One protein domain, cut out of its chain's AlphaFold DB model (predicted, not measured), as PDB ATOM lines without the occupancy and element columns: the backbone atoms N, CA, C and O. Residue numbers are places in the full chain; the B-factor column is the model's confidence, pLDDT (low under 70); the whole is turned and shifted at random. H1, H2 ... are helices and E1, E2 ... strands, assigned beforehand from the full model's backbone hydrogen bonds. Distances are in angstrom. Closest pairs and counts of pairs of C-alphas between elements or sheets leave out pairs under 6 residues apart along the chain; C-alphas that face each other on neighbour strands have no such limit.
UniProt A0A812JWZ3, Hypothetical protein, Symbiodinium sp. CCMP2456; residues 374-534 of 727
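AT A GLANCE: This is residues 374 to 534 of the 727 residues of the protein "Hypothetical protein" of Symbiodinium sp. CCMP2456 (UniProt A0A812JWZ3). A small, twisted wall of four short parallel strands has three helices, H1, H6 and H5, side by side in a row along one side of it, with loops reaching out at both ends of the long axis. H2 lies near H1, and the short H3 and H4 follow each other near the sheet. The printed part has 161 residues, under half of them in six named helices and four named strands, in the order E1 H1 E2 H2 H3 H4 E3 H5 E4 H6. The class is mixed, and the sheet's order is E2 E1 E4 E3. The whole is compact, with a radius of gyration of the C-alphas of 16.5 A, yet elongated in outline, 54 by 34 by 31 A.

HOW THE PARTS SIT: The sheet runs E2, residues 410 to 412, E1, residues 379 to 382, E4, residues 508 to 514, and E3, residues 479 to 484, turning by 74 degrees from edge to edge. Across the parallel pairs, N 380 and O 410 are 2.9 A apart, N 381 and O 509 2.8 A, and N 480 and O 508 2.9 A, each within hydrogen-bond range. H1, residues 390 to 407, and H5, residues 485 to 493, are on the same face of the sheet, two layers with helices on one face. E1, H1, E2 and E3, H5, E4 are strand-helix-strand units, parallel neighbour strands joined through a helix, each with a right-handed crossover. H6, residues 517 to 527, touches H1, the closest C-alphas being those of Val 403 and Arg 521, 5.3 A apart, at a steep tilt of 36 degrees, only just past shallow. H6 touches H5 at a shallow tilt of 20 degrees, the same way, with the C-alphas of Val 492 and Ala 527 closest, 7.1 A apart. H2, residues 452 to 459, is close to H1 but not clearly touching, with the C-alphas of Val 401 and Trp 459 closest, 7.9 A apart. H3, residues 466 to 470, only grazes the sheet; H4, residues 472 to 475, is not on it. Every O i to N i+4 pair is within hydrogen-bond range in H1, H2, H5 and H6; H3 has 0 of 1, but 2 of 2 O i to N i+3 pairs, and H4 is too short for an O i to N i+4 pair.

IN THESE COORDINATES: E1 begins at C-alpha 379, (173.716, 204.796, 191.551). H1 is 25.7 A long, E4 17.7 A, E3 15.5 A and H6 15.3 A. H6 ends at C-alpha 527, (180.395, 196.706, 174.564).

THE WHOLE: The C-alphas of Pro 427 and Gly 497, the two farthest apart, are 54.0 A apart. The printed part has no cut. The links E2 to H2, 39 residues, and H5 to E4, 14 residues, are long. Mean pLDDT of the printed part is 80.9, with residues under 70 at 422 to 432, 434 to 443, 449 to 460, 496 to 498 and 529 to 534.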
ATOM      1  N   GLY A 374     176.130 215.098 194.867       90.88
ATOM      2  CA  GLY A 374     175.649 216.133 193.955       90.88
ATOM      3  C   GLY A 374     174.121 216.167 193.842       90.88
ATOM      4  O   GLY A 374     173.413 215.330 194.400       90.88
ATOM      5  N   GLU A 375     173.603 217.127 193.073       88.44
ATOM      6  CA  GLU A 375     172.154 217.320 192.868       88.44
ATOM      7  C   GLU A 375     171.501 216.222 192.013       88.44
ATOM      8  O   GLU A 375     170.297 215.973 192.099       88.44
ATOM      9  N   HIS A 376     172.291 215.547 191.175       90.12
ATOM     10  CA  HIS A 376     171.827 214.510 190.250       90.12
ATOM     11  C   HIS A 376     172.624 213.219 190.440       90.12
ATOM     12  O   HIS A 376     173.387 212.811 189.555       90.12
ATOM     13  N   PRO A 377     172.501 212.579 191.611       93.75
ATOM     14  CA  PRO A 377     173.324 211.436 191.933       93.75
ATOM     15  C   PRO A 377     172.896 210.225 191.101       93.75
ATOM     16  O   PRO A 377     171.709 209.996 190.853       93.75
ATOM     17  N   ARG A 378     173.878 209.436 190.658       94.88
ATOM     18  CA  ARG A 378     173.640 208.214 189.885       94.88
ATOM     19  C   ARG A 378     174.221 207.010 190.605       94.88
ATOM     20  O   ARG A 378     175.424 206.961 190.869       94.88
ATOM     21  N   PHE A 379     173.371 206.027 190.857       96.69
ATOM     22  CA  PHE A 379     173.716 204.796 191.551       96.69
ATOM     23  C   PHE A 379     173.355 203.566 190.725       96.69
ATOM     24  O   PHE A 379     172.576 203.642 189.766       96.69
ATOM     25  N   PHE A 380     173.889 202.425 191.137       96.81
ATOM     26  CA  PHE A 380     173.261 201.141 190.887       96.81
ATOM     27  C   PHE A 380     173.334 200.244 192.127       96.81
ATOM     28  O   PHE A 380     174.197 200.419 192.992       96.81
ATOM     29  N   THR A 381     172.417 199.288 192.195       96.12
ATOM     30  CA  THR A 381     172.386 198.215 193.189       96.12
ATOM     31  C   THR A 381     172.383 196.866 192.473       96.12
ATOM     32  O   THR A 381     171.979 196.767 191.310       96.12
ATOM     33  N   TYR A 382     172.858 195.825 193.148       95.38
ATOM     34  CA  TYR A 382     172.820 194.454 192.653       95.38
ATOM     35  C   TYR A 382     172.525 193.500 193.807       95.38
ATOM     36  O   TYR A 382     172.763 193.827 194.972       95.38
ATOM     37  N   VAL A 383     171.997 192.321 193.490       91.81
ATOM     38  CA  VAL A 383     171.808 191.265 194.486       91.81
ATOM     39  C   VAL A 383     173.129 190.526 194.663       91.81
ATOM     40  O   VAL A 383     173.602 189.867 193.739       91.81
ATOM     41  N   HIS A 384     173.724 190.640 195.848       89.81
ATOM     42  CA  HIS A 384     174.915 189.879 196.209       89.81
ATOM     43  C   HIS A 384     174.527 188.455 196.625       89.81
ATOM     44  O   HIS A 384     173.526 188.254 197.319       89.81
ATOM     45  N   ALA A 385     175.280 187.458 196.160       84.38
ATOM     46  CA  ALA A 385     174.968 186.061 196.427       84.38
ATOM     47  C   ALA A 385     175.179 185.726 197.913       84.38
ATOM     48  O   ALA A 385     176.173 186.110 198.522       84.38
ATOM     49  N   ARG A 386     174.233 184.989 198.507       80.62
ATOM     50  CA  ARG A 386     174.362 184.501 199.887       80.62
ATOM     51  C   ARG A 386     175.111 183.172 199.898       80.62
ATOM     52  O   ARG A 386     174.802 182.284 199.108       80.62
ATOM     53  N   GLY A 387     176.023 183.011 200.855       78.12
ATOM     54  CA  GLY A 387     176.741 181.751 201.072       78.12
ATOM     55  C   GLY A 387     177.955 181.535 200.167       78.12
ATOM     56  O   GLY A 387     178.481 180.425 200.143       78.12
ATOM     57  N   SER A 388     178.407 182.568 199.452       80.81
ATOM     58  CA  SER A 388     179.642 182.523 198.668       80.81
ATOM     59  C   SER A 388     180.864 182.321 199.565       80.81
ATOM     60  O   SER A 388     180.871 182.653 200.758       80.81
ATOM     61  N   THR A 389     181.931 181.787 198.985       79.25
ATOM     62  CA  THR A 389     183.259 181.841 199.601       79.25
ATOM     63  C   THR A 389     183.753 183.285 199.684       79.25
ATOM     64  O   THR A 389     183.323 184.154 198.927       79.25
ATOM     65  N   LEU A 390     184.707 183.541 200.578       72.56
ATOM     66  CA  LEU A 390     185.298 184.869 200.742       72.56
ATOM     67  C   LEU A 390     185.928 185.367 199.436       72.56
ATOM     68  O   LEU A 390     185.741 186.509 199.040       72.56
ATOM     69  N   THR A 391     186.616 184.487 198.710       72.00
ATOM     70  CA  THR A 391     187.153 184.805 197.383       72.00
ATOM     71  C   THR A 391     186.062 185.252 196.416       72.00
ATOM     72  O   THR A 391     186.228 186.255 195.728       72.00
ATOM     73  N   GLU A 392     184.944 184.528 196.361       80.88
ATOM     74  CA  GLU A 392     183.858 184.853 195.440       80.88
ATOM     75  C   GLU A 392     183.199 186.194 195.768       80.88
ATOM     76  O   GLU A 392     182.933 186.977 194.856       80.88
ATOM     77  N   ASP A 393     183.004 186.465 197.057       80.19
ATOM     78  CA  ASP A 393     182.484 187.728 197.574       80.19
ATOM     79  C   ASP A 393     183.356 188.920 197.119       80.19
ATOM     80  O   ASP A 393     182.854 189.914 196.586       80.19
ATOM     81  N   PHE A 394     184.681 188.809 197.266       77.94
ATOM     82  CA  PHE A 394     185.630 189.850 196.856       77.94
ATOM     83  C   PHE A 394     185.733 190.000 195.327       77.94
ATOM     84  O   PHE A 394     185.826 191.120 194.822       77.94
ATOM     85  N   GLU A 395     185.673 188.902 194.568       78.94
ATOM     86  CA  GLU A 395     185.609 188.942 193.100       78.94
ATOM     87  C   GLU A 395     184.330 189.642 192.600       78.94
ATOM     88  O   GLU A 395     184.374 190.396 191.621       78.94
ATOM     89  N   ASP A 396     183.197 189.426 193.273       86.88
ATOM     90  CA  ASP A 396     181.926 190.084 192.962       86.88
ATOM     91  C   ASP A 396     181.961 191.578 193.277       86.88
ATOM     92  O   ASP A 396     181.515 192.385 192.459       86.88
ATOM     93  N   LEU A 397     182.524 191.964 194.423       84.88
ATOM     94  CA  LEU A 397     182.722 193.372 194.771       84.88
ATOM     95  C   LEU A 397     183.640 194.074 193.763       84.88
ATOM     96  O   LEU A 397     183.334 195.184 193.324       84.88
ATOM     97  N   ALA A 398     184.722 193.418 193.334       81.50
ATOM     98  CA  ALA A 398     185.613 193.953 192.307       81.50
ATOM     99  C   ALA A 398     184.899 194.157 190.974       81.50
ATOM    100  O   ALA A 398     184.998 195.229 190.371       81.50
ATOM    101  N   ALA A 399     184.115 193.169 190.544       87.38
ATOM    102  CA  ALA A 399     183.288 193.312 189.358       87.38
ATOM    103  C   ALA A 399     182.269 194.452 189.505       87.38
ATOM    104  O   ALA A 399     182.055 195.196 188.549       87.38
ATOM    105  N   ALA A 400     181.680 194.633 190.689       91.19
ATOM    106  CA  ALA A 400     180.731 195.708 190.950       91.19
ATOM    107  C   ALA A 400     181.382 197.096 190.833       91.19
ATOM    108  O   ALA A 400     180.827 197.979 190.181       91.19
ATOM    109  N   VAL A 401     182.583 197.289 191.383       87.06
ATOM    110  CA  VAL A 401     183.327 198.553 191.237       87.06
ATOM    111  C   VAL A 401     183.661 198.827 189.768       87.06
ATOM    112  O   VAL A 401     183.454 199.938 189.287       87.06
ATOM    113  N   GLU A 402     184.096 197.823 189.006       86.06
ATOM    114  CA  GLU A 402     184.363 198.001 187.573       86.06
ATOM    115  C   GLU A 402     183.094 198.346 186.777       86.06
ATOM    116  O   GLU A 402     183.120 199.214 185.901       86.06
ATOM    117  N   VAL A 403     181.959 197.720 187.102       90.94
ATOM    118  CA  VAL A 403     180.646 198.086 186.546       90.94
ATOM    119  C   VAL A 403     180.298 199.536 186.898       90.94
ATOM    120  O   VAL A 403     179.836 200.278 186.031       90.94
ATOM    121  N   ALA A 404     180.574 199.973 188.129       90.94
ATOM    122  CA  ALA A 404     180.389 201.356 188.572       90.94
ATOM    123  C   ALA A 404     181.177 202.338 187.694       90.94
ATOM    124  O   ALA A 404     180.624 203.328 187.202       90.94
ATOM    125  N   MET A 405     182.446 202.022 187.428       86.94
ATOM    126  CA  MET A 405     183.324 202.810 186.562       86.94
ATOM    127  C   MET A 405     182.800 202.860 185.119       86.94
ATOM    128  O   MET A 405     182.681 203.948 184.549       86.94
ATOM    129  N   LEU A 406     182.421 201.708 184.549       86.12
ATOM    130  CA  LEU A 406     181.875 201.587 183.189       86.12
ATOM    131  C   LEU A 406     180.592 202.407 183.010       86.12
ATOM    132  O   LEU A 406     180.429 203.118 182.017       86.12
ATOM    133  N   LEU A 407     179.691 202.340 183.989       89.50
ATOM    134  CA  LEU A 407     178.423 203.063 183.965       89.50
ATOM    135  C   LEU A 407     178.557 204.528 184.412       89.50
ATOM    136  O   LEU A 407     177.592 205.284 184.289       89.50
ATOM    137  N   ARG A 408     179.717 204.950 184.937       89.38
ATOM    138  CA  ARG A 408     179.903 206.237 185.639       89.38
ATOM    139  C   ARG A 408     178.827 206.462 186.708       89.38
ATOM    140  O   ARG A 408     178.203 207.523 186.788       89.38
ATOM    141  N   ARG A 409     178.584 205.422 187.498       92.56
ATOM    142  CA  ARG A 409     177.626 205.382 188.608       92.56
ATOM    143  C   ARG A 409     178.356 204.962 189.874       92.56
ATOM    144  O   ARG A 409     179.462 204.440 189.803       92.56
ATOM    145  N   ARG A 410     177.728 205.170 191.029       93.88
ATOM    146  CA  ARG A 410     178.199 204.608 192.298       93.88
ATOM    147  C   ARG A 410     177.512 203.276 192.579       93.88
ATOM    148  O   ARG A 410     176.288 203.204 192.491       93.88
ATOM    149  N   VAL A 411     178.270 202.241 192.919       94.31
ATOM    150  CA  VAL A 411     177.710 201.018 193.495       94.31
ATOM    151  C   VAL A 411     177.317 201.292 194.943       94.31
ATOM    152  O   VAL A 411     178.111 201.839 195.705       94.31
ATOM    153  N   VAL A 412     176.096 200.930 195.329       94.25
ATOM    154  CA  VAL A 412     175.752 200.814 196.751       94.25
ATOM    155  C   VAL A 412     176.274 199.467 197.236       94.25
ATOM    156  O   VAL A 412     175.886 198.434 196.688       94.25
ATOM    157  N   LEU A 413     177.185 199.485 198.211       90.44
ATOM    158  CA  LEU A 413     177.815 198.273 198.731       90.44
ATOM    159  C   LEU A 413     176.767 197.321 199.332       90.44
ATOM    160  O   LEU A 413     175.781 197.782 199.918       90.44
ATOM    161  N   PRO A 414     176.958 195.997 199.196       87.19
ATOM    162  CA  PRO A 414     175.999 195.027 199.695       87.19
ATOM    163  C   PRO A 414     175.978 194.994 201.224       87.19
ATOM    164  O   PRO A 414     177.003 195.134 201.893       87.19
ATOM    165  N   ASP A 415     174.797 194.734 201.775       83.19
ATOM    166  CA  ASP A 415     174.578 194.559 203.211       83.19
ATOM    167  C   ASP A 415     174.638 193.082 203.663       83.19
ATOM    168  O   ASP A 415     174.343 192.768 204.817       83.19
ATOM    169  N   THR A 416     174.970 192.163 202.747       79.75
ATOM    170  CA  THR A 416     174.703 190.722 202.886       79.75
ATOM    171  C   THR A 416     175.831 189.807 202.387       79.75
ATOM    172  O   THR A 416     175.593 188.826 201.687       79.75
ATOM    173  N   MET A 417     177.067 190.076 202.797       80.75
ATOM    174  CA  MET A 417     178.188 189.140 202.648       80.75
ATOM    175  C   MET A 417     178.072 187.943 203.598       80.75
ATOM    176  O   MET A 417     177.394 188.001 204.637       80.75
ATOM    177  N   ASN A 418     178.757 186.847 203.262       78.56
ATOM    178  CA  ASN A 418     178.700 185.617 204.043       78.56
ATOM    179  C   ASN A 418     179.496 185.740 205.355       78.56
ATOM    180  O   ASN A 418     180.705 185.518 205.402       78.56
ATOM    181  N   CYS A 419     178.789 186.021 206.456       75.75
ATOM    182  CA  CYS A 419     179.370 186.138 207.796       75.75
ATOM    183  C   CYS A 419     180.196 184.929 208.240       75.75
ATOM    184  O   CYS A 419     181.083 185.096 209.066       75.75
ATOM    185  N   ARG A 420     179.935 183.720 207.727       75.38
ATOM    186  CA  ARG A 420     180.689 182.518 208.124       75.38
ATOM    187  C   ARG A 420     182.151 182.578 207.703       75.38
ATOM    188  O   ARG A 420     182.973 181.888 208.292       75.38
ATOM    189  N   ASN A 421     182.461 183.420 206.722       72.00
ATOM    190  CA  ASN A 421     183.825 183.689 206.296       72.00
ATOM    191  C   ASN A 421     184.571 184.616 207.275       72.00
ATOM    192  O   ASN A 421     185.769 184.825 207.121       72.00
ATOM    193  N   CYS A 422     183.878 185.222 208.248       68.44
ATOM    194  CA  CYS A 422     184.483 186.142 209.204       68.44
ATOM    195  C   CYS A 422     185.232 185.335 210.279       68.44
ATOM    196  O   CYS A 422     184.611 184.492 210.932       68.44
ATOM    197  N   PRO A 423     186.523 185.607 210.542       56.25
ATOM    198  CA  PRO A 423     187.292 184.873 211.550       56.25
ATOM    199  C   PRO A 423     186.702 184.931 212.969       56.25
ATOM    200  O   PRO A 423     186.851 183.979 213.734       56.25
ATOM    201  N   ALA A 424     185.973 185.997 213.325       58.94
ATOM    202  CA  ALA A 424     185.306 186.082 214.628       58.94
ATOM    203  C   ALA A 424     183.966 185.332 214.697       58.94
ATOM    204  O   ALA A 424     183.392 185.216 215.780       58.94
ATOM    205  N   TYR A 425     183.462 184.799 213.579       65.44
ATOM    206  CA  TYR A 425     182.101 184.270 213.496       65.44
ATOM    207  C   TYR A 425     181.808 183.159 214.519       65.44
ATOM    208  O   TYR A 425     180.769 183.151 215.188       65.44
ATOM    209  N   GLY A 426     182.743 182.218 214.654       63.66
ATOM    210  CA  GLY A 426     182.692 181.156 215.658       63.66
ATOM    211  C   GLY A 426     183.106 181.652 217.048       63.66
ATOM    212  O   GLY A 426     182.257 181.661 217.941       63.66
ATOM    213  N   PRO A 427     184.372 182.086 217.231       53.31
ATOM    214  CA  PRO A 427     184.941 182.396 218.546       53.31
ATOM    215  C   PRO A 427     184.197 183.475 219.343       53.31
ATOM    216  O   PRO A 427     184.136 183.387 220.563       53.31
ATOM    217  N   TYR A 428     183.589 184.457 218.672       57.72
ATOM    218  CA  TYR A 428     182.862 185.556 219.321       57.72
ATOM    219  C   TYR A 428     181.343 185.370 219.291       57.72
ATOM    220  O   TYR A 428     180.588 186.302 219.566       57.72
ATOM    221  N   GLY A 429     180.874 184.163 218.959       62.22
ATOM    222  CA  GLY A 429     179.459 183.826 219.057       62.22
ATOM    223  C   GLY A 429     178.570 184.541 218.041       62.22
ATOM    224  O   GLY A 429     177.378 184.682 218.295       62.22
ATOM    225  N   PHE A 430     179.090 184.987 216.890       67.81
ATOM    226  CA  PHE A 430     178.262 185.698 215.898       67.81
ATOM    227  C   PHE A 430     177.167 184.794 215.322       67.81
ATOM    228  O   PHE A 430     176.096 185.259 214.943       67.81
ATOM    229  N   HIS A 431     177.400 183.479 215.304       68.81
ATOM    230  CA  HIS A 431     176.383 182.479 214.974       68.81
ATOM    231  C   HIS A 431     175.172 182.495 215.926       68.81
ATOM    232  O   HIS A 431     174.091 182.047 215.543       68.81
ATOM    233  N   ALA A 432     175.343 182.995 217.153       65.69
ATOM    234  CA  ALA A 432     174.296 183.110 218.164       65.69
ATOM    235  C   ALA A 432     173.549 184.453 218.097       65.69
ATOM    236  O   ALA A 432     172.688 184.720 218.937       65.69
ATOM    237  N   TRP A 433     173.860 185.310 217.120       70.38
ATOM    238  CA  TRP A 433     173.177 186.587 216.981       70.38
ATOM    239  C   TRP A 433     171.705 186.449 216.616       70.38
ATOM    240  O   TRP A 433     171.315 185.509 215.914       70.38
ATOM    241  N   PRO A 434     170.889 187.429 217.046       65.00
ATOM    242  CA  PRO A 434     169.498 187.499 216.654       65.00
ATOM    243  C   PRO A 434     169.375 187.447 215.134       65.00
ATOM    244  O   PRO A 434     170.055 188.161 214.391       65.00
ATOM    245  N   ARG A 435     168.486 186.572 214.680       68.94
ATOM    246  CA  ARG A 435     168.066 186.514 213.286       68.94
ATOM    247  C   ARG A 435     167.109 187.668 213.010       68.94
ATOM    248  O   ARG A 435     166.545 188.250 213.938       68.94
ATOM    249  N   SER A 436     166.904 187.992 211.737       65.12
ATOM    250  CA  SER A 436     165.844 188.928 211.363       65.12
ATOM    251  C   SER A 436     164.486 188.444 211.906       65.12
ATOM    252  O   SER A 436     164.332 187.254 212.207       65.12
ATOM    253  N   PRO A 437     163.459 189.309 211.982       62.44
ATOM    254  CA  PRO A 437     162.099 188.877 212.318       62.44
ATOM    255  C   PRO A 437     161.580 187.729 211.431       62.44
ATOM    256  O   PRO A 437     160.706 186.972 211.840       62.44
ATOM    257  N   GLN A 438     162.134 187.582 210.223       61.44
ATOM    258  CA  GLN A 438     161.836 186.528 209.252       61.44
ATOM    259  C   GLN A 438     162.730 185.280 209.404       61.44
ATOM    260  O   GLN A 438     162.641 184.357 208.599       61.44
ATOM    261  N   GLY A 439     163.592 185.228 210.422       62.78
ATOM    262  CA  GLY A 439     164.484 184.099 210.697       62.78
ATOM    263  C   GLY A 439     165.726 184.030 209.801       62.78
ATOM    264  O   GLY A 439     166.440 183.022 209.830       62.78
ATOM    265  N   GLU A 440     166.006 185.079 209.026       60.12
ATOM    266  CA  GLU A 440     167.179 185.143 208.156       60.12
ATOM    267  C   GLU A 440     168.433 185.512 208.957       60.12
ATOM    268  O   GLU A 440     168.384 186.347 209.866       60.12
ATOM    269  N   GLU A 441     169.569 184.897 208.617       66.12
ATOM    270  CA  GLU A 441     170.868 185.362 209.107       66.12
ATOM    271  C   GLU A 441     171.073 186.799 208.604       66.12
ATOM    272  O   GLU A 441     171.098 187.056 207.399       66.12
ATOM    273  N   LEU A 442     171.178 187.750 209.534       68.94
ATOM    274  CA  LEU A 442     171.523 189.129 209.211       68.94
ATOM    275  C   LEU A 442     172.954 189.137 208.666       68.94
ATOM    276  O   LEU A 442     173.899 188.879 209.417       68.94
ATOM    277  N   GLY A 443     173.096 189.403 207.367       69.12
ATOM    278  CA  GLY A 443     174.368 189.319 206.657       69.12
ATOM    279  C   GLY A 443     175.422 190.295 207.177       69.12
ATOM    280  O   GLY A 443     175.126 191.236 207.916       69.12
ATOM    281  N   CYS A 444     176.679 190.022 206.847       75.62
ATOM    282  CA  CYS A 444     177.796 190.881 207.217       75.62
ATOM    283  C   CYS A 444     177.977 191.913 206.115       75.62
ATOM    284  O   CYS A 444     177.773 191.616 204.944       75.62
ATOM    285  N   THR A 445     178.342 193.138 206.466       78.06
ATOM    286  CA  THR A 445     178.721 194.117 205.445       78.06
ATOM    287  C   THR A 445     180.188 193.934 205.096       78.06
ATOM    288  O   THR A 445     180.932 193.285 205.831       78.06
ATOM    289  N   PHE A 446     180.611 194.509 203.977       76.56
ATOM    290  CA  PHE A 446     182.000 194.477 203.518       76.56
ATOM    291  C   PHE A 446     183.031 194.832 204.592       76.56
ATOM    292  O   PHE A 446     184.100 194.231 204.659       76.56
ATOM    293  N   ASP A 447     182.679 195.725 205.504       74.00
ATOM    294  CA  ASP A 447     183.597 196.226 206.527       74.00
ATOM    295  C   ASP A 447     183.841 195.226 207.666       74.00
ATOM    296  O   ASP A 447     184.696 195.441 208.523       74.00
ATOM    297  N   TYR A 448     183.128 194.094 207.658       70.69
ATOM    298  CA  TYR A 448     183.490 192.933 208.470       70.69
ATOM    299  C   TYR A 448     184.708 192.174 207.937       70.69
ATOM    300  O   TYR A 448     185.229 191.281 208.594       70.69
ATOM    301  N   PHE A 449     185.138 192.492 206.724       68.38
ATOM    302  CA  PHE A 449     186.229 191.809 206.042       68.38
ATOM    303  C   PHE A 449     187.293 192.792 205.569       68.38
ATOM    304  O   PHE A 449     188.374 192.381 205.160       68.38
ATOM    305  N   SER A 450     186.986 194.090 205.598       65.94
ATOM    306  CA  SER A 450     187.858 195.117 205.067       65.94
ATOM    307  C   SER A 450     187.878 196.397 205.878       65.94
ATOM    308  O   SER A 450     186.870 196.843 206.423       65.94
ATOM    309  N   ARG A 451     189.045 197.040 205.898       68.12
ATOM    310  CA  ARG A 451     189.230 198.387 206.407       68.12
ATOM    311  C   ARG A 451     188.601 199.367 205.418       68.12
ATOM    312  O   ARG A 451     189.225 199.764 204.428       68.12
ATOM    313  N   ALA A 452     187.375 199.778 205.734       67.62
ATOM    314  CA  ALA A 452     186.566 200.697 204.940       67.62
ATOM    315  C   ALA A 452     187.359 201.919 204.458       67.62
ATOM    316  O   ALA A 452     187.171 202.367 203.336       67.62
ATOM    317  N   GLY A 453     188.293 202.443 205.262       66.31
ATOM    318  CA  GLY A 453     188.962 203.709 204.941       66.31
ATOM    319  C   GLY A 453     189.897 203.651 203.757       66.31
ATOM    320  O   GLY A 453     189.991 204.617 203.007       66.31
ATOM    321  N   LEU A 454     190.532 202.505 203.542       63.44
ATOM    322  CA  LEU A 454     191.371 202.295 202.369       63.44
ATOM    323  C   LEU A 454     190.507 202.043 201.136       63.44
ATOM    324  O   LEU A 454     190.732 202.645 200.089       63.44
ATOM    325  N   ALA A 455     189.485 201.200 201.287       66.06
ATOM    326  CA  ALA A 455     188.567 200.870 200.206       66.06
ATOM    327  C   ALA A 455     187.813 202.107 199.702       66.06
ATOM    328  O   ALA A 455     187.832 202.429 198.516       66.06
ATOM    329  N   MET A 456     187.208 202.847 200.625       68.31
ATOM    330  CA  MET A 456     186.485 204.071 200.330       68.31
ATOM    331  C   MET A 456     187.453 205.175 199.912       68.31
ATOM    332  O   MET A 456     187.191 205.822 198.912       68.31
ATOM    333  N   GLY A 457     188.609 205.359 200.557       66.62
ATOM    334  CA  GLY A 457     189.602 206.360 200.135       66.62
ATOM    335  C   GLY A 457     189.945 206.297 198.639       66.62
ATOM    336  O   GLY A 457     189.967 207.326 197.964       66.62
ATOM    337  N   GLU A 458     190.124 205.088 198.100       66.31
ATOM    338  CA  GLU A 458     190.397 204.858 196.674       66.31
ATOM    339  C   GLU A 458     189.128 204.890 195.796       66.31
ATOM    340  O   GLU A 458     189.173 205.333 194.646       66.31
ATOM    341  N   TRP A 459     187.975 204.446 196.315       69.88
ATOM    342  CA  TRP A 459     186.730 204.283 195.547       69.88
ATOM    343  C   TRP A 459     185.608 205.265 195.872       69.88
ATOM    344  O   TRP A 459     184.509 205.094 195.353       69.88
ATOM    345  N   LEU A 460     185.832 206.312 196.664       65.00
ATOM    346  CA  LEU A 460     184.803 207.262 197.134       65.00
ATOM    347  C   LEU A 460     183.955 207.852 195.989       65.00
ATOM    348  O   LEU A 460     182.822 208.293 196.180       65.00
ATOM    349  N   ARG A 461     184.492 207.854 194.765       74.50
ATOM    350  CA  ARG A 461     183.796 208.306 193.551       74.50
ATOM    351  C   ARG A 461     182.850 207.266 192.943       74.50
ATOM    352  O   ARG A 461     181.934 207.656 192.223       74.50
ATOM    353  N   PHE A 462     183.066 205.984 193.217       85.38
ATOM    354  CA  PHE A 462     182.402 204.841 192.588       85.38
ATOM    355  C   PHE A 462     181.673 203.926 193.572       85.38
ATOM    356  O   PHE A 462     180.923 203.073 193.118       85.38
ATOM    357  N   ALA A 463     181.840 204.103 194.879       88.44
ATOM    358  CA  ALA A 463     181.153 203.327 195.902       88.44
ATOM    359  C   ALA A 463     180.416 204.239 196.889       88.44
ATOM    360  O   ALA A 463     180.790 205.392 197.107       88.44
ATOM    361  N   ALA A 464     179.356 203.702 197.478       90.62
ATOM    362  CA  ALA A 464     178.625 204.274 198.594       90.62
ATOM    363  C   ALA A 464     178.371 203.173 199.631       90.62
ATOM    364  O   ALA A 464     178.124 202.024 199.263       90.62
ATOM    365  N   GLU A 465     178.429 203.527 200.910       89.69
ATOM    366  CA  GLU A 465     178.155 202.628 202.026       89.69
ATOM    367  C   GLU A 465     176.777 201.966 201.911       89.69
ATOM    368  O   GLU A 465     175.828 202.542 201.366       89.69
ATOM    369  N   SER A 466     176.651 200.758 202.462       89.00
ATOM    370  CA  SER A 466     175.407 199.983 202.403       89.00
ATOM    371  C   SER A 466     174.238 200.725 203.065       89.00
ATOM    372  O   SER A 466     173.095 200.666 202.599       89.00
ATOM    373  N   GLY A 467     174.534 201.520 204.102       88.88
ATOM    374  CA  GLY A 467     173.575 202.385 204.787       88.88
ATOM    375  C   GLY A 467     172.851 203.382 203.877       88.88
ATOM    376  O   GLY A 467     171.704 203.725 204.168       88.88
ATOM    377  N   VAL A 468     173.427 203.780 202.731       92.19
ATOM    378  CA  VAL A 468     172.764 204.697 201.781       92.19
ATOM    379  C   VAL A 468     171.425 204.144 201.297       92.19
ATOM    380  O   VAL A 468     170.469 204.906 201.155       92.19
ATOM    381  N   ALA A 469     171.297 202.822 201.133       91.44
ATOM    382  CA  ALA A 469     170.043 202.184 200.723       91.44
ATOM    383  C   ALA A 469     168.881 202.404 201.718       91.44
ATOM    384  O   ALA A 469     167.703 202.235 201.375       91.44
ATOM    385  N   LYS A 470     169.200 202.770 202.966       89.38
ATOM    386  CA  LYS A 470     168.226 203.015 204.033       89.38
ATOM    387  C   LYS A 470     167.743 204.465 204.079       89.38
ATOM    388  O   LYS A 470     166.683 204.706 204.650       89.38
ATOM    389  N   LEU A 471     168.460 205.398 203.449       91.44
ATOM    390  CA  LEU A 471     168.118 206.820 203.453       91.44
ATOM    391  C   LEU A 471     166.842 207.092 202.646       91.44
ATOM    392  O   LEU A 471     166.693 206.624 201.515       91.44
ATOM    393  N   GLU A 472     165.944 207.918 203.188       92.12
ATOM    394  CA  GLU A 472     164.706 208.315 202.499       92.12
ATOM    395  C   GLU A 472     164.989 209.001 201.160       92.12
ATOM    396  O   GLU A 472     164.362 208.673 200.153       92.12
ATOM    397  N   ARG A 473     165.999 209.882 201.115       92.50
ATOM    398  CA  ARG A 473     166.436 210.556 199.882       92.50
ATOM    399  C   ARG A 473     166.841 209.578 198.790       92.50
ATOM    400  O   ARG A 473     166.439 209.761 197.647       92.50
ATOM    401  N   PHE A 474     167.594 208.534 199.134       95.06
ATOM    402  CA  PHE A 474     167.972 207.499 198.173       95.06
ATOM    403  C   PHE A 474     166.746 206.709 197.699       95.06
ATOM    404  O   PHE A 474     166.579 206.486 196.502       95.06
ATOM    405  N   ARG A 475     165.850 206.326 198.618       94.81
ATOM    406  CA  ARG A 475     164.619 205.582 198.298       94.81
ATOM    407  C   ARG A 475     163.645 206.371 197.420       94.81
ATOM    408  O   ARG A 475     162.890 205.753 196.674       94.81
ATOM    409  N   ALA A 476     163.674 207.700 197.497       95.12
ATOM    410  CA  ALA A 476     162.865 208.597 196.676       95.12
ATOM    411  C   ALA A 476     163.396 208.782 195.241       95.12
ATOM    412  O   ALA A 476     162.695 209.347 194.399       95.12
ATOM    413  N   LEU A 477     164.617 208.328 194.935       96.12
ATOM    414  CA  LEU A 477     165.179 208.425 193.589       96.12
ATOM    415  C   LEU A 477     164.432 207.516 192.601       96.12
ATOM    416  O   LEU A 477     164.049 206.394 192.926       96.12
ATOM    417  N   GLY A 478     164.282 207.980 191.357       96.06
ATOM    418  CA  GLY A 478     163.719 207.173 190.274       96.06
ATOM    419  C   GLY A 478     164.573 205.935 189.977       96.06
ATOM    420  O   GLY A 478     165.804 206.020 189.922       96.06
ATOM    421  N   ARG A 479     163.918 204.788 189.763       95.94
ATOM    422  CA  ARG A 479     164.575 203.479 189.618       95.94
ATOM    423  C   ARG A 479     164.208 202.829 188.289       95.94
ATOM    424  O   ARG A 479     163.043 202.846 187.899       95.94
ATOM    425  N   ALA A 480     165.187 202.225 187.627       95.44
ATOM    426  CA  ALA A 480     164.966 201.307 186.513       95.44
ATOM    427  C   ALA A 480     165.485 199.923 186.905       95.44
ATOM    428  O   ALA A 480     166.632 199.780 187.325       95.44
ATOM    429  N   ARG A 481     164.633 198.902 186.774       94.25
ATOM    430  CA  ARG A 481     164.976 197.525 187.128       94.25
ATOM    431  C   ARG A 481     165.332 196.732 185.877       94.25
ATOM    432  O   ARG A 481     164.533 196.662 184.950       94.25
ATOM    433  N   LEU A 482     166.499 196.096 185.895       93.06
ATOM    434  CA  LEU A 482     166.958 195.160 184.872       93.06
ATOM    435  C   LEU A 482     167.027 193.780 185.526       93.06
ATOM    436  O   LEU A 482     167.969 193.459 186.252       93.06
ATOM    437  N   GLY A 483     165.943 193.018 185.367       91.50
ATOM    438  CA  GLY A 483     165.719 191.774 186.101       91.50
ATOM    439  C   GLY A 483     166.572 190.617 185.596       91.50
ATOM    440  O   GLY A 483     167.040 189.832 186.414       91.50
ATOM    441  N   HIS A 484     166.798 190.556 184.281       94.12
ATOM    442  CA  HIS A 484     167.495 189.456 183.625       94.12
ATOM    443  C   HIS A 484     168.647 189.950 182.746       94.12
ATOM    444  O   HIS A 484     168.619 191.051 182.193       94.12
ATOM    445  N   LEU A 485     169.670 189.108 182.567       91.12
ATOM    446  CA  LEU A 485     170.856 189.464 181.781       91.12
ATOM    447  C   LEU A 485     170.530 189.780 180.306       91.12
ATOM    448  O   LEU A 485     171.190 190.622 179.696       91.12
ATOM    449  N   GLU A 486     169.495 189.157 179.732       91.81
ATOM    450  CA  GLU A 486     169.044 189.450 178.362       91.81
ATOM    451  C   GLU A 486     168.425 190.851 178.228       91.81
ATOM    452  O   GLU A 486     168.613 191.504 177.198       91.81
ATOM    453  N   ASP A 487     167.775 191.365 179.279       90.69
ATOM    454  CA  ASP A 487     167.264 192.742 179.303       90.69
ATOM    455  C   ASP A 487     168.430 193.729 179.208       90.69
ATOM    456  O   ASP A 487     168.407 194.673 178.413       90.69
ATOM    457  N   VAL A 488     169.495 193.457 179.969       89.94
ATOM    458  CA  VAL A 488     170.728 194.244 179.932       89.94
ATOM    459  C   VAL A 488     171.373 194.157 178.554       89.94
ATOM    460  O   VAL A 488     171.732 195.185 177.987       89.94
ATOM    461  N   ARG A 489     171.500 192.959 177.972       91.12
ATOM    462  CA  ARG A 489     172.081 192.788 176.632       91.12
ATOM    463  C   ARG A 489     171.294 193.566 175.582       91.12
ATOM    464  O   ARG A 489     171.895 194.250 174.754       91.12
ATOM    465  N   SER A 490     169.965 193.506 175.640       89.94
ATOM    466  CA  SER A 490     169.083 194.284 174.771       89.94
ATOM    467  C   SER A 490     169.317 195.786 174.944       89.94
ATOM    468  O   SER A 490     169.514 196.490 173.952       89.94
ATOM    469  N   ALA A 491     169.387 196.281 176.182       87.69
ATOM    470  CA  ALA A 491     169.652 197.687 176.478       87.69
ATOM    471  C   ALA A 491     171.042 198.140 175.995       87.69
ATOM    472  O   ALA A 491     171.158 199.144 175.294       87.69
ATOM    473  N   VAL A 492     172.085 197.356 176.269       86.88
ATOM    474  CA  VAL A 492     173.466 197.624 175.842       86.88
ATOM    475  C   VAL A 492     173.592 197.607 174.317       86.88
ATOM    476  O   VAL A 492     174.253 198.469 173.745       86.88
ATOM    477  N   SER A 493     172.901 196.698 173.621       85.38
ATOM    478  CA  SER A 493     172.927 196.635 172.150       85.38
ATOM    479  C   SER A 493     172.385 197.901 171.470       85.38
ATOM    480  O   SER A 493     172.762 198.208 170.334       85.38
ATOM    481  N   LYS A 494     171.529 198.664 172.167       83.31
ATOM    482  CA  LYS A 494     170.970 199.940 171.696       83.31
ATOM    483  C   LYS A 494     171.950 201.107 171.852       83.31
ATOM    484  O   LYS A 494     171.724 202.156 171.254       83.31
ATOM    485  N   LEU A 495     173.055 200.934 172.579       76.69
ATOM    486  CA  LEU A 495     174.058 201.974 172.833       76.69
ATOM    487  C   LEU A 495     175.052 202.188 171.675       76.69
ATOM    488  O   LEU A 495     176.076 202.807 171.904       76.69
ATOM    489  N   ARG A 496     174.815 201.699 170.445       65.75
ATOM    490  CA  ARG A 496     175.794 201.736 169.326       65.75
ATOM    491  C   ARG A 496     176.540 203.086 169.203       65.75
ATOM    492  O   ARG A 496     175.974 204.059 168.712       65.75
ATOM    493  N   GLY A 497     177.813 203.120 169.616       64.44
ATOM    494  CA  GLY A 497     178.689 204.305 169.567       64.44
ATOM    495  C   GLY A 497     178.524 205.319 170.712       64.44
ATOM    496  O   GLY A 497     179.133 206.386 170.668       64.44
ATOM    497  N   ARG A 498     177.708 205.012 171.722       68.56
ATOM    498  CA  ARG A 498     177.476 205.798 172.942       68.56
ATOM    499  C   ARG A 498     178.209 205.191 174.136       68.56
ATOM    500  O   ARG A 498     178.598 204.026 174.109       68.56
ATOM    501  N   ALA A 499     178.404 205.984 175.187       72.06
ATOM    502  CA  ALA A 499     179.076 205.507 176.388       72.06
ATOM    503  C   ALA A 499     178.171 204.531 177.155       72.06
ATOM    504  O   ALA A 499     176.959 204.727 177.222       72.06
ATOM    505  N   ALA A 500     178.750 203.527 177.823       74.06
ATOM    506  CA  ALA A 500     178.004 202.664 178.750       74.06
ATOM    507  C   ALA A 500     177.305 203.467 179.868       74.06
ATOM    508  O   ALA A 500     176.272 203.051 180.385       74.06
ATOM    509  N   ALA A 501     177.807 204.666 180.178       74.31
ATOM    510  CA  ALA A 501     177.169 205.617 181.083       74.31
ATOM    511  C   ALA A 501     175.786 206.115 180.626       74.31
ATOM    512  O   ALA A 501     175.031 206.639 181.449       74.31
ATOM    513  N   ASP A 502     175.437 205.934 179.352       77.12
ATOM    514  CA  ASP A 502     174.128 206.274 178.792       77.12
ATOM    515  C   ASP A 502     173.110 205.126 178.952       77.12
ATOM    516  O   ASP A 502     171.968 205.250 178.508       77.12
ATOM    517  N   LEU A 503     173.504 204.012 179.590       81.06
ATOM    518  CA  LEU A 503     172.597 202.926 179.954       81.06
ATOM    519  C   LEU A 503     171.560 203.435 180.963       81.06
ATOM    520  O   LEU A 503     171.876 203.626 182.142       81.06
ATOM    521  N   GLU A 504     170.333 203.614 180.468       79.81
ATOM    522  CA  GLU A 504     169.147 204.093 181.186       79.81
ATOM    523  C   GLU A 504     169.324 205.465 181.876       79.81
ATOM    524  O   GLU A 504     170.304 205.759 182.564       79.81
ATOM    525  N   ALA A 505     168.329 206.343 181.740       83.44
ATOM    526  CA  ALA A 505     168.397 207.684 182.335       83.44
ATOM    527  C   ALA A 505     168.084 207.698 183.843       83.44
ATOM    528  O   ALA A 505     168.307 208.708 184.507       83.44
ATOM    529  N   ALA A 506     167.577 206.589 184.398       91.88
ATOM    530  CA  ALA A 506     167.152 206.530 185.791       91.88
ATOM    531  C   ALA A 506     168.316 206.828 186.762       91.88
ATOM    532  O   ALA A 506     169.430 206.325 186.553       91.88
ATOM    533  N   PRO A 507     168.076 207.603 187.836       94.62
ATOM    534  CA  PRO A 507     169.060 207.838 188.891       94.62
ATOM    535  C   PRO A 507     169.614 206.548 189.505       94.62
ATOM    536  O   PRO A 507     170.823 206.444 189.694       94.62
ATOM    537  N   VAL A 508     168.773 205.536 189.735       97.06
ATOM    538  CA  VAL A 508     169.186 204.233 190.279       97.06
ATOM    539  C   VAL A 508     168.891 203.119 189.274       97.06
ATOM    540  O   VAL A 508     167.772 203.018 188.770       97.06
ATOM    541  N   LEU A 509     169.886 202.276 188.993       96.69
ATOM    542  CA  LEU A 509     169.684 201.008 188.281       96.69
ATOM    543  C   LEU A 509     169.689 199.854 189.277       96.69
ATOM    544  O   LEU A 509     170.648 199.708 190.026       96.69
ATOM    545  N   ASP A 510     168.648 199.032 189.273       95.62
ATOM    546  CA  ASP A 510     168.567 197.851 190.130       95.62
ATOM    547  C   ASP A 510     168.742 196.588 189.278       95.62
ATOM    548  O   ASP A 510     167.873 196.252 188.463       95.62
ATOM    549  N   PHE A 511     169.859 195.886 189.466       95.88
ATOM    550  CA  PHE A 511     170.122 194.606 188.814       95.88
ATOM    551  C   PHE A 511     169.583 193.455 189.668       95.88
ATOM    552  O   PHE A 511     169.910 193.326 190.849       95.88
ATOM    553  N   GLY A 512     168.711 192.636 189.072       92.81
ATOM    554  CA  GLY A 512     168.098 191.489 189.741       92.81
ATOM    555  C   GLY A 512     169.079 190.346 190.027       92.81
ATOM    556  O   GLY A 512     170.201 190.332 189.531       92.81
ATOM    557  N   ALA A 513     168.623 189.351 190.793       90.69
ATOM    558  CA  ALA A 513     169.404 188.151 191.109       90.69
ATOM    559  C   ALA A 513     169.819 187.343 189.862       90.69
ATOM    560  O   ALA A 513     170.867 186.705 189.870       90.69
ATOM    561  N   ASP A 514     169.050 187.432 188.771       93.19
ATOM    562  CA  ASP A 514     169.356 186.767 187.496       93.19
ATOM    563  C   ASP A 514     170.352 187.561 186.626       93.19
ATOM    564  O   ASP A 514     170.547 187.258 185.444       93.19
ATOM    565  N   VAL A 515     170.989 188.593 187.189       94.19
ATOM    566  CA  VAL A 515     172.068 189.364 186.562       94.19
ATOM    567  C   VAL A 515     173.343 189.200 187.397       94.19
ATOM    568  O   VAL A 515     173.648 190.053 188.232       94.19
ATOM    569  N   PRO A 516     174.127 188.126 187.182       93.94
ATOM    570  CA  PRO A 516     175.393 187.947 187.882       93.94
ATOM    571  C   PRO A 516     176.330 189.124 187.601       93.94
ATOM    572  O   PRO A 516     176.591 189.457 186.441       93.94
ATOM    573  N   ILE A 517     176.871 189.740 188.654       94.62
ATOM    574  CA  ILE A 517     177.623 190.998 188.538       94.62
ATOM    575  C   ILE A 517     178.865 190.873 187.640       94.62
ATOM    576  O   ILE A 517     179.186 191.781 186.873       94.62
ATOM    577  N   ARG A 518     179.513 189.704 187.636       91.88
ATOM    578  CA  ARG A 518     180.649 189.404 186.750       91.88
ATOM    579  C   ARG A 518     180.239 189.295 185.284       91.88
ATOM    580  O   ARG A 518     180.935 189.808 184.414       91.88
ATOM    581  N   ALA A 519     179.090 188.677 185.007       93.50
ATOM    582  CA  ALA A 519     178.558 188.588 183.650       93.50
ATOM    583  C   ALA A 519     178.149 189.974 183.126       93.50
ATOM    584  O   ALA A 519     178.388 190.289 181.960       93.50
ATOM    585  N   LEU A 520     177.593 190.825 183.998       93.56
ATOM    586  CA  LEU A 520     177.305 192.227 183.691       93.56
ATOM    587  C   LEU A 520     178.582 193.007 183.349       93.56
ATOM    588  O   LEU A 520     178.627 193.681 182.319       93.56
ATOM    589  N   ARG A 521     179.627 192.887 184.175       90.94
ATOM    590  CA  ARG A 521     180.953 193.464 183.910       90.94
ATOM    591  C   ARG A 521     181.466 193.050 182.534       90.94
ATOM    592  O   ARG A 521     181.828 193.914 181.739       90.94
ATOM    593  N   ASP A 522     181.486 191.751 182.245       89.19
ATOM    594  CA  ASP A 522     182.044 191.215 180.999       89.19
ATOM    595  C   ASP A 522     181.258 191.703 179.773       89.19
ATOM    596  O   ASP A 522     181.849 192.115 178.774       89.19
ATOM    597  N   LEU A 523     179.925 191.742 179.876       90.06
ATOM    598  CA  LEU A 523     179.044 192.288 178.844       90.06
ATOM    599  C   LEU A 523     179.333 193.771 178.570       90.06
ATOM    600  O   LEU A 523     179.435 194.177 177.411       90.06
ATOM    601  N   LEU A 524     179.468 194.582 179.621       87.50
ATOM    602  CA  LEU A 524     179.749 196.011 179.487       87.50
ATOM    603  C   LEU A 524     181.152 196.260 178.926       87.50
ATOM    604  O   LEU A 524     181.284 197.078 178.019       87.50
ATOM    605  N   LYS A 525     182.176 195.525 179.386       84.25
ATOM    606  CA  LYS A 525     183.544 195.594 178.837       84.25
ATOM    607  C   LYS A 525     183.571 195.261 177.347       84.25
ATOM    608  O   LYS A 525     184.185 195.991 176.569       84.25
ATOM    609  N   ALA A 526     182.873 194.200 176.939       83.81
ATOM    610  CA  ALA A 526     182.760 193.826 175.533       83.81
ATOM    611  C   ALA A 526     182.097 194.936 174.698       83.81
ATOM    612  O   ALA A 526     182.524 195.200 173.575       83.81
ATOM    613  N   ALA A 527     181.099 195.627 175.253       79.94
ATOM    614  CA  ALA A 527     180.395 196.706 174.564       79.94
ATOM    615  C   ALA A 527     181.241 197.975 174.363       79.94
ATOM    616  O   ALA A 527     181.044 198.673 173.369       79.94
ATOM    617  N   VAL A 528     182.183 198.273 175.265       73.44
ATOM    618  CA  VAL A 528     183.070 199.454 175.170       73.44
ATOM    619  C   VAL A 528     184.429 199.170 174.515       73.44
ATOM    620  O   VAL A 528     185.279 200.054 174.482       73.44
ATOM    621  N   GLY A 529     184.639 197.971 173.960       65.81
ATOM    622  CA  GLY A 529     185.851 197.644 173.199       65.81
ATOM    623  C   GLY A 529     186.994 197.012 174.000       65.81
ATOM    624  O   GLY A 529     188.138 197.114 173.575       65.81
ATOM    625  N   GLY A 530     186.708 196.345 175.123       53.56
ATOM    626  CA  GLY A 530     187.597 195.366 175.774       53.56
ATOM    627  C   GLY A 530     188.834 195.901 176.511       53.56
ATOM    628  O   GLY A 530     189.210 195.313 177.520       53.56
ATOM    629  N   GLU A 531     189.420 197.017 176.071       48.62
ATOM    630  CA  GLU A 531     190.695 197.558 176.585       48.62
ATOM    631  C   GLU A 531     190.565 198.937 177.265       48.62
ATOM    632  O   GLU A 531     191.532 199.458 177.807       48.62
ATOM    633  N   ALA A 532     189.377 199.553 177.256       44.94
ATOM    634  CA  ALA A 532     189.209 200.984 177.557       44.94
ATOM    635  C   ALA A 532     189.177 201.376 179.050       44.94
ATOM    636  O   ALA A 532     189.015 202.554 179.367       44.94
ATOM    637  N   LEU A 533     189.307 200.424 179.971       49.75
ATOM    638  CA  LEU A 533     189.469 200.717 181.392       49.75
ATOM    639  C   LEU A 533     190.643 199.905 181.897       49.75
ATOM    640  O   LEU A 533     190.584 198.675 181.840       49.75
ATOM    641  N   ASP A 534     191.664 200.602 182.399       52.31
ATOM    642  CA  ASP A 534     192.676 200.012 183.265       52.31
ATOM    643  C   ASP A 534     191.920 199.150 184.280       52.31
ATOM    644  O   ASP A 534     191.147 199.661 185.097       52.31
TER     645      ASP A 534